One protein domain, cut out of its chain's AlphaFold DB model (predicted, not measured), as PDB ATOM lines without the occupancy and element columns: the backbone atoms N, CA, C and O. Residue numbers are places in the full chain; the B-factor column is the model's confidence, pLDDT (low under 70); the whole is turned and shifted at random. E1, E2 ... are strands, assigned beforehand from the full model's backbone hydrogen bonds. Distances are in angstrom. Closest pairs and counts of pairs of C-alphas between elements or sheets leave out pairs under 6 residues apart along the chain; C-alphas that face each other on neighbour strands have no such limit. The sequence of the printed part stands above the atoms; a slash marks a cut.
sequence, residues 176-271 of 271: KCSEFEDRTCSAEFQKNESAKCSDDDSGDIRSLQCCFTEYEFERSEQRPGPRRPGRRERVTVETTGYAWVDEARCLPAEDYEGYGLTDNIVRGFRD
ATOM      1  N   LYS A 176    -123.428 -64.200  67.945       95.06
ATOM      2  CA  LYS A 176    -124.479 -63.515  67.189       95.06
ATOM      3  C   LYS A 176    -125.158 -64.449  66.194       95.06
ATOM      4  O   LYS A 176    -124.483 -65.259  65.557       95.06
ATOM      5  N   CYS A 177    -126.478 -64.341  66.054       94.25
ATOM      6  CA  CYS A 177    -127.232 -65.183  65.122       94.25
ATOM      7  C   CYS A 177    -126.811 -64.946  63.671       94.25
ATOM      8  O   CYS A 177    -126.655 -65.915  62.930       94.25
ATOM      9  N   SER A 178    -126.468 -63.707  63.305       92.25
ATOM     10  CA  SER A 178    -125.905 -63.367  61.989       92.25
ATOM     11  C   SER A 178    -124.613 -64.121  61.628       92.25
ATOM     12  O   SER A 178    -124.214 -64.170  60.458       92.25
ATOM     13  N   GLU A 179    -123.924 -64.725  62.605       90.56
ATOM     14  CA  GLU A 179    -122.755 -65.558  62.331       90.56
ATOM     15  C   GLU A 179    -123.109 -66.915  61.718       90.56
ATOM     16  O   GLU A 179    -122.250 -67.486  61.041       90.56
ATOM     17  N   PHE A 180    -124.324 -67.412  61.949       91.25
ATOM     18  CA  PHE A 180    -124.719 -68.789  61.654       91.25
ATOM     19  C   PHE A 180    -126.006 -68.910  60.846       91.25
ATOM     20  O   PHE A 180    -126.129 -69.866  60.092       91.25
ATOM     21  N   GLU A 181    -126.937 -67.969  60.972       91.69
ATOM     22  CA  GLU A 181    -128.179 -67.977  60.205       91.69
ATOM     23  C   GLU A 181    -127.894 -68.061  58.698       91.69
ATOM     24  O   GLU A 181    -126.984 -67.402  58.182       91.69
ATOM     25  N   ASP A 182    -128.626 -68.949  58.018       89.94
ATOM     26  CA  ASP A 182    -128.478 -69.270  56.593       89.94
ATOM     27  C   ASP A 182    -127.086 -69.801  56.201       89.94
ATOM     28  O   ASP A 182    -126.720 -69.864  55.023       89.94
ATOM     29  N   ARG A 183    -126.275 -70.221  57.180       87.75
ATOM     30  CA  ARG A 183    -125.020 -70.938  56.932       87.75
ATOM     31  C   ARG A 183    -125.278 -72.429  56.889       87.75
ATOM     32  O   ARG A 183    -126.012 -72.974  57.710       87.75
ATOM     33  N   THR A 184    -124.600 -73.089  55.956       86.56
ATOM     34  CA  THR A 184    -124.616 -74.543  55.827       86.56
ATOM     35  C   THR A 184    -124.201 -75.213  57.137       86.56
ATOM     36  O   THR A 184    -123.257 -74.774  57.799       86.56
ATOM     37  N   CYS A 185    -124.900 -76.289  57.480       87.88
ATOM     38  CA  CYS A 185    -124.571 -77.183  58.586       87.88
ATOM     39  C   CYS A 185    -124.354 -78.606  58.057       87.88
ATOM     40  O   CYS A 185    -124.826 -78.951  56.969       87.88
ATOM     41  N   SER A 186    -123.627 -79.441  58.803       87.00
ATOM     42  CA  SER A 186    -123.379 -80.816  58.363       87.00
ATOM     43  C   SER A 186    -124.608 -81.687  58.598       87.00
ATOM     44  O   SER A 186    -124.953 -81.992  59.736       87.00
ATOM     45  N   ALA A 187    -125.239 -82.157  57.522       86.81
ATOM     46  CA  ALA A 187    -126.350 -83.103  57.611       86.81
ATOM     47  C   ALA A 187    -125.958 -84.429  58.291       86.81
ATOM     48  O   ALA A 187    -126.802 -85.075  58.907       86.81
ATOM     49  N   GLU A 188    -124.691 -84.834  58.165       86.69
ATOM     50  CA  GLU A 188    -124.168 -86.081  58.730       86.69
ATOM     51  C   GLU A 188    -124.063 -86.019  60.258       86.69
ATOM     52  O   GLU A 188    -124.375 -86.996  60.934       86.69
ATOM     53  N   PHE A 189    -123.668 -84.863  60.800       86.69
ATOM     54  CA  PHE A 189    -123.358 -84.718  62.226       86.69
ATOM     55  C   PHE A 189    -124.380 -83.891  63.003       86.69
ATOM     56  O   PHE A 189    -124.601 -84.150  64.178       86.69
ATOM     57  N   GLN A 190    -124.993 -82.896  62.364       91.12
ATOM     58  CA  GLN A 190    -125.728 -81.824  63.041       91.12
ATOM     59  C   GLN A 190    -127.219 -81.807  62.702       91.12
ATOM     60  O   GLN A 190    -127.950 -80.952  63.195       91.12
ATOM     61  N   LYS A 191    -127.711 -82.727  61.864       92.19
ATOM     62  CA  LYS A 191    -129.126 -82.764  61.472       92.19
ATOM     63  C   LYS A 191    -130.045 -82.777  62.699       92.19
ATOM     64  O   LYS A 191    -129.956 -83.657  63.550       92.19
ATOM     65  N   ASN A 192    -130.988 -81.837  62.713       93.75
ATOM     66  CA  ASN A 192    -131.962 -81.566  63.768       93.75
ATOM     67  C   ASN A 192    -131.370 -81.091  65.104       93.75
ATOM     68  O   ASN A 192    -132.139 -80.857  66.039       93.75
ATOM     69  N   GLU A 193    -130.054 -80.904  65.210       94.12
ATOM     70  CA  GLU A 193    -129.457 -80.274  66.383       94.12
ATOM     71  C   GLU A 193    -129.855 -78.801  66.448       94.12
ATOM     72  O   GLU A 193    -130.088 -78.154  65.426       94.12
ATOM     73  N   SER A 194    -129.952 -78.277  67.668       95.00
ATOM     74  CA  SER A 194    -130.315 -76.888  67.930       95.00
ATOM     75  C   SER A 194    -129.250 -76.213  68.780       95.00
ATOM     76  O   SER A 194    -128.703 -76.824  69.697       95.00
ATOM     77  N   ALA A 195    -128.993 -74.941  68.505       95.19
ATOM     78  CA  ALA A 195    -128.026 -74.134  69.228       95.19
ATOM     79  C   ALA A 195    -128.574 -72.735  69.498       95.19
ATOM     80  O   ALA A 195    -129.386 -72.214  68.734       95.19
ATOM     81  N   LYS A 196    -128.111 -72.113  70.582       96.38
ATOM     82  CA  LYS A 196    -128.534 -70.770  70.979       96.38
ATOM     83  C   LYS A 196    -127.585 -69.705  70.439       96.38
ATOM     84  O   LYS A 196    -126.362 -69.865  70.470       96.38
ATOM     85  N   CYS A 197    -128.149 -68.588  70.008       96.00
ATOM     86  CA  CYS A 197    -127.435 -67.380  69.615       96.00
ATOM     87  C   CYS A 197    -128.166 -66.139  70.147       96.00
ATOM     88  O   CYS A 197    -129.334 -66.207  70.524       96.00
ATOM     89  N   SER A 198    -127.460 -65.015  70.218       96.69
ATOM     90  CA  SER A 198    -128.015 -63.709  70.570       96.69
ATOM     91  C   SER A 198    -128.366 -62.951  69.296       96.69
ATOM     92  O   SER A 198    -127.519 -62.814  68.408       96.69
ATOM     93  N   ASP A 199    -129.592 -62.447  69.219       95.25
ATOM     94  CA  ASP A 199    -130.034 -61.572  68.142       95.25
ATOM     95  C   ASP A 199    -129.133 -60.328  68.053       95.25
ATOM     96  O   ASP A 199    -128.638 -59.792  69.058       95.25
ATOM     97  N   ASP A 200    -128.833 -59.904  66.831       91.81
ATOM     98  CA  ASP A 200    -127.914 -58.802  66.575       91.81
ATOM     99  C   ASP A 200    -128.476 -57.461  67.070       91.81
ATOM    100  O   ASP A 200    -127.716 -56.683  67.653       91.81
ATOM    101  N   ASP A 201    -129.787 -57.242  66.924       91.44
ATOM    102  CA  ASP A 201    -130.450 -55.972  67.219       91.44
ATOM    103  C   ASP A 201    -131.017 -55.930  68.642       91.44
ATOM    104  O   ASP A 201    -130.776 -54.965  69.374       91.44
ATOM    105  N   SER A 202    -131.768 -56.959  69.056       93.62
ATOM    106  CA  SER A 202    -132.426 -56.958  70.372       93.62
ATOM    107  C   SER A 202    -131.543 -57.504  71.493       93.62
ATOM    108  O   SER A 202    -131.737 -57.167  72.661       93.62
ATOM    109  N   GLY A 203    -130.557 -58.337  71.149       93.00
ATOM    110  CA  GLY A 203    -129.766 -59.095  72.114       93.00
ATOM    111  C   GLY A 203    -130.486 -60.321  72.682       93.00
ATOM    112  O   GLY A 203    -129.845 -61.088  73.405       93.00
ATOM    113  N   ASP A 204    -131.759 -60.539  72.335       95.69
ATOM    114  CA  ASP A 204    -132.549 -61.673  72.812       95.69
ATOM    115  C   ASP A 204    -131.919 -63.000  72.391       95.69
ATOM    116  O   ASP A 204    -131.329 -63.129  71.317       95.69
ATOM    117  N   ILE A 205    -132.051 -64.014  73.243       96.19
ATOM    118  CA  ILE A 205    -131.543 -65.347  72.937       96.19
ATOM    119  C   ILE A 205    -132.586 -66.112  72.124       96.19
ATOM    120  O   ILE A 205    -133.697 -66.347  72.601       96.19
ATOM    121  N   ARG A 206    -132.203 -66.548  70.922       95.25
ATOM    122  CA  ARG A 206    -132.999 -67.420  70.044       95.25
ATOM    123  C   ARG A 206    -132.261 -68.722  69.757       95.25
ATOM    124  O   ARG A 206    -131.055 -68.832  69.989       95.25
ATOM    125  N   SER A 207    -133.003 -69.705  69.264       95.94
ATOM    126  CA  SER A 207    -132.466 -71.002  68.858       95.94
ATOM    127  C   SER A 207    -132.494 -71.126  67.342       95.94
ATOM    128  O   SER A 207    -133.527 -70.866  66.731       95.94
ATOM    129  N   LEU A 208    -131.385 -71.575  66.762       95.81
ATOM    130  CA  LEU A 208    -131.320 -72.034  65.378       95.81
ATOM    131  C   LEU A 208    -131.211 -73.550  65.358       95.81
ATOM    132  O   LEU A 208    -130.561 -74.137  66.223       95.81
ATOM    133  N   GLN A 209    -131.825 -74.170  64.359       95.69
ATOM    134  CA  GLN A 209    -131.796 -75.604  64.130       95.69
ATOM    135  C   GLN A 209    -131.154 -75.903  62.779       95.69
ATOM    136  O   GLN A 209    -131.414 -75.223  61.788       95.69
ATOM    137  N   CYS A 210    -130.312 -76.930  62.740       93.81
ATOM    138  CA  CYS A 210    -129.763 -77.438  61.495       93.81
ATOM    139  C   CYS A 210    -130.800 -78.337  60.820       93.81
ATOM    140  O   CYS A 210    -131.056 -79.459  61.263       93.81
ATOM    141  N   CYS A 211    -131.409 -77.862  59.741       94.06
ATOM    142  CA  CYS A 211    -132.442 -78.606  59.030       94.06
ATOM    143  C   CYS A 211    -132.409 -78.316  57.530       94.06
ATOM    144  O   CYS A 211    -131.726 -77.403  57.065       94.06
ATOM    145  N   PHE A 212    -133.123 -79.141  56.763       92.31
ATOM    146  CA  PHE A 212    -133.268 -78.924  55.332       92.31
ATOM    147  C   PHE A 212    -134.168 -77.710  55.085       92.31
ATOM    148  O   PHE A 212    -135.263 -77.623  55.640       92.31
ATOM    149  N   THR A 213    -133.701 -76.762  54.281       91.19
ATOM    150  CA  THR A 213    -134.403 -75.500  54.035       91.19
ATOM    151  C   THR A 213    -133.975 -74.876  52.706       91.19
ATOM    152  O   THR A 213    -133.013 -75.320  52.069       91.19
ATOM    153  N   GLU A 214    -134.699 -73.838  52.304       86.88
ATOM    154  CA  GLU A 214    -134.299 -72.889  51.269       86.88
ATOM    155  C   GLU A 214    -133.538 -71.733  51.933       86.88
ATOM    156  O   GLU A 214    -134.010 -71.140  52.910       86.88
ATOM    157  N   TYR A 215    -132.345 -71.421  51.427       76.56
ATOM    158  CA  TYR A 215    -131.526 -70.327  51.941       76.56
ATOM    159  C   TYR A 215    -130.785 -69.595  50.824       76.56
ATOM    160  O   TYR A 215    -130.467 -70.147  49.767       76.56
ATOM    161  N   GLU A 216    -130.506 -68.322  51.077       76.81
ATOM    162  CA  GLU A 216    -129.752 -67.462  50.179       76.81
ATOM    163  C   GLU A 216    -128.298 -67.367  50.641       76.81
ATOM    164  O   GLU A 216    -128.016 -67.179  51.824       76.81
ATOM    165  N   PHE A 217    -127.347 -67.427  49.707       71.19
ATOM    166  CA  PHE A 217    -125.966 -67.062  50.015       71.19
ATOM    167  C   PHE A 217    -125.378 -66.099  48.985       71.19
ATOM    168  O   PHE A 217    -125.629 -66.183  47.779       71.19
ATOM    169  N   GLU A 218    -124.555 -65.168  49.470       68.56
ATOM    170  CA  GLU A 218    -123.815 -64.248  48.612       68.56
ATOM    171  C   GLU A 218    -122.616 -64.965  47.979       68.56
ATOM    172  O   GLU A 218    -121.656 -65.346  48.657       68.56
ATOM    173  N   ARG A 219    -122.616 -65.075  46.650       67.56
ATOM    174  CA  ARG A 219    -121.442 -65.484  45.880       67.56
ATOM    175  C   ARG A 219    -120.767 -64.253  45.282       67.56
ATOM    176  O   ARG A 219    -121.389 -63.437  44.607       67.56
ATOM    177  N   SER A 220    -119.456 -64.127  45.491       67.12
ATOM    178  CA  SER A 220    -118.642 -63.156  44.753       67.12
ATOM    179  C   SER A 220    -118.299 -63.737  43.385       67.12
ATOM    180  O   SER A 220    -117.375 -64.545  43.276       67.12
ATOM    181  N   GLU A 221    -118.977 -63.289  42.333       68.81
ATOM    182  CA  GLU A 221    -118.614 -63.659  40.968       68.81
ATOM    183  C   GLU A 221    -117.631 -62.648  40.374       68.81
ATOM    184  O   GLU A 221    -117.819 -61.427  40.416       68.81
ATOM    185  N   GLN A 222    -116.537 -63.161  39.810       56.78
ATOM    186  CA  GLN A 222    -115.607 -62.357  39.028       56.78
ATOM    187  C   GLN A 222    -116.003 -62.476  37.559       56.78
ATOM    188  O   GLN A 222    -115.691 -63.465  36.900       56.78
ATOM    189  N   ARG A 223    -116.701 -61.464  37.030       58.12
ATOM    190  CA  ARG A 223    -117.011 -61.424  35.598       58.12
ATOM    191  C   ARG A 223    -115.719 -61.179  34.805       58.12
ATOM    192  O   ARG A 223    -115.061 -60.158  35.044       58.12
ATOM    193  N   PRO A 224    -115.334 -62.066  33.869       52.44
ATOM    194  CA  PRO A 224    -114.171 -61.836  33.023       52.44
ATOM    195  C   PRO A 224    -114.455 -60.651  32.090       52.44
ATOM    196  O   PRO A 224    -115.233 -60.744  31.144       52.44
ATOM    197  N   GLY A 225    -113.845 -59.504  32.389       55.84
ATOM    198  CA  GLY A 225    -113.873 -58.311  31.545       55.84
ATOM    199  C   GLY A 225    -112.632 -58.257  30.645       55.84
ATOM    200  O   GLY A 225    -111.544 -58.569  31.127       55.84
ATOM    201  N   PRO A 226    -112.719 -57.811  29.374       52.47
ATOM    202  CA  PRO A 226    -111.623 -58.002  28.421       52.47
ATOM    203  C   PRO A 226    -110.316 -57.268  28.759       52.47
ATOM    204  O   PRO A 226    -109.284 -57.647  28.216       52.47
ATOM    205  N   ARG A 227    -110.317 -56.201  29.584       54.69
ATOM    206  CA  ARG A 227    -109.124 -55.343  29.806       54.69
ATOM    207  C   ARG A 227    -109.047 -54.599  31.157       54.69
ATOM    208  O   ARG A 227    -108.318 -53.616  31.260       54.69
ATOM    209  N   ARG A 228    -109.783 -55.003  32.201       53.16
ATOM    210  CA  ARG A 228    -109.690 -54.399  33.554       53.16
ATOM    211  C   ARG A 228    -109.831 -55.481  34.631       53.16
ATOM    212  O   ARG A 228    -110.536 -56.451  34.360       53.16
ATOM    213  N   PRO A 229    -109.225 -55.327  35.829       56.00
ATOM    214  CA  PRO A 229    -109.546 -56.192  36.961       56.00
ATOM    215  C   PRO A 229    -111.068 -56.191  37.142       56.00
ATOM    216  O   PRO A 229    -111.666 -55.126  37.301       56.00
ATOM    217  N   GLY A 230    -111.692 -57.363  37.000       55.72
ATOM    218  CA  GLY A 230    -113.147 -57.496  36.990       55.72
ATOM    219  C   GLY A 230    -113.751 -56.918  38.266       55.72
ATOM    220  O   GLY A 230    -113.268 -57.195  39.368       55.72
ATOM    221  N   ARG A 231    -114.801 -56.102  38.121       58.47
ATOM    222  CA  ARG A 231    -115.617 -55.659  39.254       58.47
ATOM    223  C   ARG A 231    -116.206 -56.920  39.887       58.47
ATOM    224  O   ARG A 231    -116.911 -57.655  39.203       58.47
ATOM    225  N   ARG A 232    -115.879 -57.190  41.154       60.03
ATOM    226  CA  ARG A 232    -116.566 -58.233  41.926       60.03
ATOM    227  C   ARG A 232    -118.004 -57.771  42.112       60.03
ATOM    228  O   ARG A 232    -118.236 -56.724  42.716       60.03
ATOM    229  N   GLU A 233    -118.930 -58.507  41.524       68.44
ATOM    230  CA  GLU A 233    -120.362 -58.300  41.698       68.44
ATOM    231  C   GLU A 233    -120.824 -59.338  42.722       68.44
ATOM    232  O   GLU A 233    -120.445 -60.509  42.632       68.44
ATOM    233  N   ARG A 234    -121.547 -58.895  43.754       70.06
ATOM    234  CA  ARG A 234    -122.183 -59.825  44.687       70.06
ATOM    235  C   ARG A 234    -123.483 -60.280  44.050       70.06
ATOM    236  O   ARG A 234    -124.283 -59.436  43.656       70.06
ATOM    237  N   VAL A 235    -123.647 -61.588  43.926       72.00
ATOM    238  CA  VAL A 235    -124.865 -62.213  43.420       72.00
ATOM    239  C   VAL A 235    -125.452 -63.032  44.558       72.00
ATOM    240  O   VAL A 235    -124.741 -63.838  45.160       72.00
ATOM    241  N   THR A 236    -126.727 -62.807  44.857       72.94
ATOM    242  CA  THR A 236    -127.501 -63.649  45.772       72.94
ATOM    243  C   THR A 236    -127.993 -64.866  45.000       72.94
ATOM    244  O   THR A 236    -128.563 -64.715  43.918       72.94
ATOM    245  N   VAL A 237    -127.719 -66.061  45.516       72.56
ATOM    246  CA  VAL A 237    -128.166 -67.326  44.926       72.56
ATOM    247  C   VAL A 237    -129.073 -68.024  45.931       72.56
ATOM    248  O   VAL A 237    -128.636 -68.306  47.045       72.56
ATOM    249  N   GLU A 238    -130.308 -68.306  45.523       76.31
ATOM    250  CA  GLU A 238    -131.230 -69.182  46.251       76.31
ATOM    251  C   GLU A 238    -130.802 -70.643  46.051       76.31
ATOM    252  O   GLU A 238    -130.531 -71.085  44.928       76.31
ATOM    253  N   THR A 239    -130.699 -71.404  47.139       80.12
ATOM    254  CA  THR A 239    -130.350 -72.825  47.108       80.12
ATOM    255  C   THR A 239    -131.102 -73.604  48.185       80.12
ATOM    256  O   THR A 239    -131.657 -73.024  49.113       80.12
ATOM    257  N   THR A 240    -131.117 -74.929  48.066       83.50
ATOM    258  CA  THR A 240    -131.700 -75.840  49.056       83.50
ATOM    259  C   THR A 240    -130.613 -76.700  49.675       83.50
ATOM    260  O   THR A 240    -129.741 -77.209  48.966       83.50
ATOM    261  N   GLY A 241    -130.679 -76.927  50.980       88.75
ATOM    262  CA  GLY A 241    -129.743 -77.801  51.679       88.75
ATOM    263  C   GLY A 241    -129.908 -77.727  53.189       88.75
ATOM    264  O   GLY A 241    -130.850 -77.118  53.687       88.75
ATOM    265  N   TYR A 242    -128.984 -78.351  53.917       89.88
ATOM    266  CA  TYR A 242    -128.947 -78.252  55.373       89.88
ATOM    267  C   TYR A 242    -128.282 -76.944  55.790       89.88
ATOM    268  O   TYR A 242    -127.121 -76.700  55.453       89.88
ATOM    269  N   ALA A 243    -129.019 -76.112  56.517       91.69
ATOM    270  CA  ALA A 243    -128.535 -74.850  57.053       91.69
ATOM    271  C   ALA A 243    -129.087 -74.606  58.460       91.69
ATOM    272  O   ALA A 243    -130.084 -75.206  58.866       91.69
ATOM    273  N   TRP A 244    -128.422 -73.721  59.196       93.00
ATOM    274  CA  TRP A 244    -128.896 -73.230  60.484       93.00
ATOM    275  C   TRP A 244    -129.955 -72.147  60.273       93.00
ATOM    276  O   TRP A 244    -129.642 -71.049  59.809       93.00
ATOM    277  N   VAL A 245    -131.203 -72.450  60.616       94.12
ATOM    278  CA  VAL A 245    -132.349 -71.538  60.470       94.12
ATOM    279  C   VAL A 245    -133.289 -71.651  61.666       94.12
ATOM    280  O   VAL A 245    -133.152 -72.557  62.486       94.12
ATOM    281  N   ASP A 246    -134.243 -70.730  61.798       94.81
ATOM    282  CA  ASP A 246    -135.315 -70.890  62.785       94.81
ATOM    283  C   ASP A 246    -136.144 -72.146  62.469       94.81
ATOM    284  O   ASP A 246    -136.443 -72.410  61.305       94.81
ATOM    285  N   GLU A 247    -136.578 -72.885  63.495       91.25
ATOM    286  CA  GLU A 247    -137.329 -74.149  63.347       91.25
ATOM    287  C   GLU A 247    -138.562 -74.011  62.429       91.25
ATOM    288  O   GLU A 247    -138.874 -74.903  61.642       91.25
ATOM    289  N   ALA A 248    -139.228 -72.853  62.450       92.38
ATOM    290  CA  ALA A 248    -140.377 -72.561  61.590       92.38
ATOM    291  C   ALA A 248    -140.052 -72.533  60.080       92.38
ATOM    292  O   ALA A 248    -140.968 -72.587  59.261       92.38
ATOM    293  N   ARG A 249    -138.768 -72.429  59.707       93.31
ATOM    294  CA  ARG A 249    -138.265 -72.448  58.323       93.31
ATOM    295  C   ARG A 249    -137.807 -73.841  57.875       93.31
ATOM    296  O   ARG A 249    -137.369 -73.994  56.732       93.31
ATOM    297  N   CYS A 250    -137.874 -74.847  58.744       92.00
ATOM    298  CA  CYS A 250    -137.498 -76.208  58.391       92.00
ATOM    299  C   CYS A 250    -138.529 -76.833  57.448       92.00
ATOM    300  O   CYS A 250    -139.723 -76.884  57.743       92.00
ATOM    301  N   LEU A 251    -138.053 -77.338  56.312       88.56
ATOM    302  CA  LEU A 251    -138.867 -78.084  55.361       88.56
ATOM    303  C   LEU A 251    -138.889 -79.574  55.744       88.56
ATOM    304  O   LEU A 251    -137.900 -80.094  56.274       88.56
ATOM    305  N   PRO A 252    -139.992 -80.296  55.473       80.56
ATOM    306  CA  PRO A 252    -140.041 -81.737  55.678       80.56
ATOM    307  C   PRO A 252    -138.988 -82.433  54.805       80.56
ATOM    308  O   PRO A 252    -138.880 -82.187  53.607       80.56
ATOM    309  N   ALA A 253    -138.204 -83.329  55.409       65.50
ATOM    310  CA  ALA A 253    -137.125 -84.033  54.712       65.50
ATOM    311  C   ALA A 253    -137.627 -85.081  53.693       65.50
ATOM    312  O   ALA A 253    -136.838 -85.566  52.886       65.50
ATOM    313  N   GLU A 254    -138.915 -85.440  53.743       60.19
ATOM    314  CA  GLU A 254    -139.505 -86.573  53.014       60.19
ATOM    315  C   GLU A 254    -139.684 -86.328  51.501       60.19
ATOM    316  O   GLU A 254    -139.841 -87.285  50.749       60.19
ATOM    317  N   ASP A 255    -139.571 -85.084  51.022       51.25
ATOM    318  CA  ASP A 255    -139.845 -84.749  49.613       51.25
ATOM    319  C   ASP A 255    -138.606 -84.738  48.692       51.25
ATOM    320  O   ASP A 255    -138.734 -84.528  47.483       51.25
ATOM    321  N   TYR A 256    -137.396 -84.990  49.214       53.75
ATOM    322  CA  TYR A 256    -136.144 -84.778  48.463       53.75
ATOM    323  C   TYR A 256    -135.253 -86.013  48.262       53.75
ATOM    324  O   TYR A 256    -134.178 -85.887  47.679       53.75
ATOM    325  N   GLU A 257    -135.711 -87.226  48.597       48.09
ATOM    326  CA  GLU A 257    -134.996 -88.471  48.232       48.09
ATOM    327  C   GLU A 257    -134.855 -88.672  46.701       48.09
ATOM    328  O   GLU A 257    -134.084 -89.518  46.247       48.09
ATOM    329  N   GLY A 258    -135.563 -87.877  45.884       45.44
ATOM    330  CA  GLY A 258    -135.526 -87.929  44.417       45.44
ATOM    331  C   GLY A 258    -134.504 -87.012  43.733       45.44
ATOM    332  O   GLY A 258    -134.172 -87.242  42.568       45.44
ATOM    333  N   TYR A 259    -133.971 -86.004  44.426       43.59
ATOM    334  CA  TYR A 259    -132.875 -85.188  43.908       43.59
ATOM    335  C   TYR A 259    -131.618 -85.647  44.610       43.59
ATOM    336  O   TYR A 259    -131.288 -85.161  45.689       43.59
ATOM    337  N   GLY A 260    -130.946 -86.633  44.005       40.53
ATOM    338  CA  GLY A 260    -129.637 -87.076  44.462       40.53
ATOM    339  C   GLY A 260    -128.820 -85.848  44.826       40.53
ATOM    340  O   GLY A 260    -128.728 -84.938  44.001       40.53
ATOM    341  N   LEU A 261    -128.337 -85.822  46.074       42.69
ATOM    342  CA  LEU A 261    -127.375 -84.862  46.593       42.69
ATOM    343  C   LEU A 261    -126.348 -84.635  45.489       42.69
ATOM    344  O   LEU A 261    -125.406 -85.406  45.314       42.69
ATOM    345  N   THR A 262    -126.559 -83.598  44.682       39.81
ATOM    346  CA  THR A 262    -125.468 -83.036  43.924       39.81
ATOM    347  C   THR A 262    -124.727 -82.292  44.997       39.81
ATOM    348  O   THR A 262    -124.986 -81.131  45.296       39.81
ATOM    349  N   ASP A 263    -123.844 -83.047  45.641       37.84
ATOM    350  CA  ASP A 263    -122.520 -82.599  45.977       37.84
ATOM    351  C   ASP A 263    -122.078 -81.618  44.886       37.84
ATOM    352  O   ASP A 263    -121.358 -81.952  43.945       37.84
ATOM    353  N   ASN A 264    -122.433 -80.350  45.063       35.38
ATOM    354  CA  ASN A 264    -121.587 -79.248  44.661       35.38
ATOM    355  C   ASN A 264    -120.380 -79.238  45.616       35.38
ATOM    356  O   ASN A 264    -119.987 -78.202  46.145       35.38
ATOM    357  N   ILE A 265    -119.752 -80.410  45.803       35.22
ATOM    358  CA  ILE A 265    -118.327 -80.507  46.022       35.22
ATOM    359  C   ILE A 265    -117.741 -79.724  44.863       35.22
ATOM    360  O   ILE A 265    -117.855 -80.086  43.689       35.22
ATOM    361  N   VAL A 266    -117.141 -78.607  45.232       35.44
ATOM    362  CA  VAL A 266    -116.180 -77.864  44.445       35.44
ATOM    363  C   VAL A 266    -115.191 -78.873  43.846       35.44
ATOM    364  O   VAL A 266    -114.179 -79.218  44.448       35.44
ATOM    365  N   ARG A 267    -115.468 -79.369  42.632       30.12
ATOM    366  CA  ARG A 267    -114.465 -79.983  41.757       30.12
ATOM    367  C   ARG A 267    -113.577 -78.849  41.269       30.12
ATOM    368  O   ARG A 267    -113.732 -78.338  40.167       30.12
ATOM    369  N   GLY A 268    -112.698 -78.417  42.159       32.28
ATOM    370  CA  GLY A 268    -111.795 -77.298  41.963       32.28
ATOM    371  C   GLY A 268    -110.385 -77.598  42.441       32.28
ATOM    372  O   GLY A 268    -109.703 -76.662  42.809       32.28
ATOM    373  N   PHE A 269    -109.955 -78.861  42.447       33.84
ATOM    374  CA  PHE A 269    -108.541 -79.241  42.442       33.84
ATOM    375  C   PHE A 269    -108.402 -80.560  41.672       33.84
ATOM    376  O   PHE A 269    -108.719 -81.640  42.166       33.84
ATOM    377  N   ARG A 270    -107.985 -80.448  40.414       28.44
ATOM    378  CA  ARG A 270    -107.240 -81.488  39.708       28.44
ATOM    379  C   ARG A 270    -105.975 -80.802  39.214       28.44
ATOM    380  O   ARG A 270    -106.091 -79.807  38.497       28.44
ATOM    381  N   ASP A 271    -104.836 -81.314  39.666       34.47
ATOM    382  CA  ASP A 271    -103.565 -81.182  38.953       34.47
ATOM    383  C   ASP A 271    -103.698 -81.727  37.519       34.47
ATOM    384  O   ASP A 271    -104.475 -82.699  37.319       34.47
TER     385      ASP A 271
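AT A GLANCE: This is residues 176 to 271 of the 271 residues of an uncharacterized protein of Halobacteriovoraceae bacterium (UniProt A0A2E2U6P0). Little regular structure is present: a long, strongly twisted hairpin of E2 and E3 makes the longest axis, short E1 lies beside the start of E2, and the tail sticks out at residues 262 to 271. The 96 printed residues hold three named strands, E1, E2, E3, an antiparallel meander in that order, each strand the neighbour of the one before. The class is all strand, with 37 residues in named elements; the whole is loose, radius of gyration of the C-alphas 16.8 A, spanning 49 by 39 by 24 A.

IN THESE COORDINATES: E2, residues 205 to 222, is 37.6 A long and bends by 89 degrees at residue 211. E3, residues 232 to 245, is 27.7 A and bends by 100 degrees at 242, ending at C-alpha (-132.349, -71.538, 60.470). E1, residues 194 to 198, begins at C-alpha (-130.315, -76.888, 67.930).

HOW THE PARTS SIT: The hairpin E2 and E3 has N 215 and O 239 within hydrogen-bond range, 2.9 A. In the hairpin E1 and E2, N 197 and O 206 are 2.9 A apart. E1 and E3 are only just apart, closest 8.4 A.

THE WHOLE: The C-alphas of Ile 205 and Arg 227 are farthest apart, 49.6 A. The printed part has no cut, and no link between strands is long. Residues 218 to 233 and 253 to 271 have pLDDT under 70.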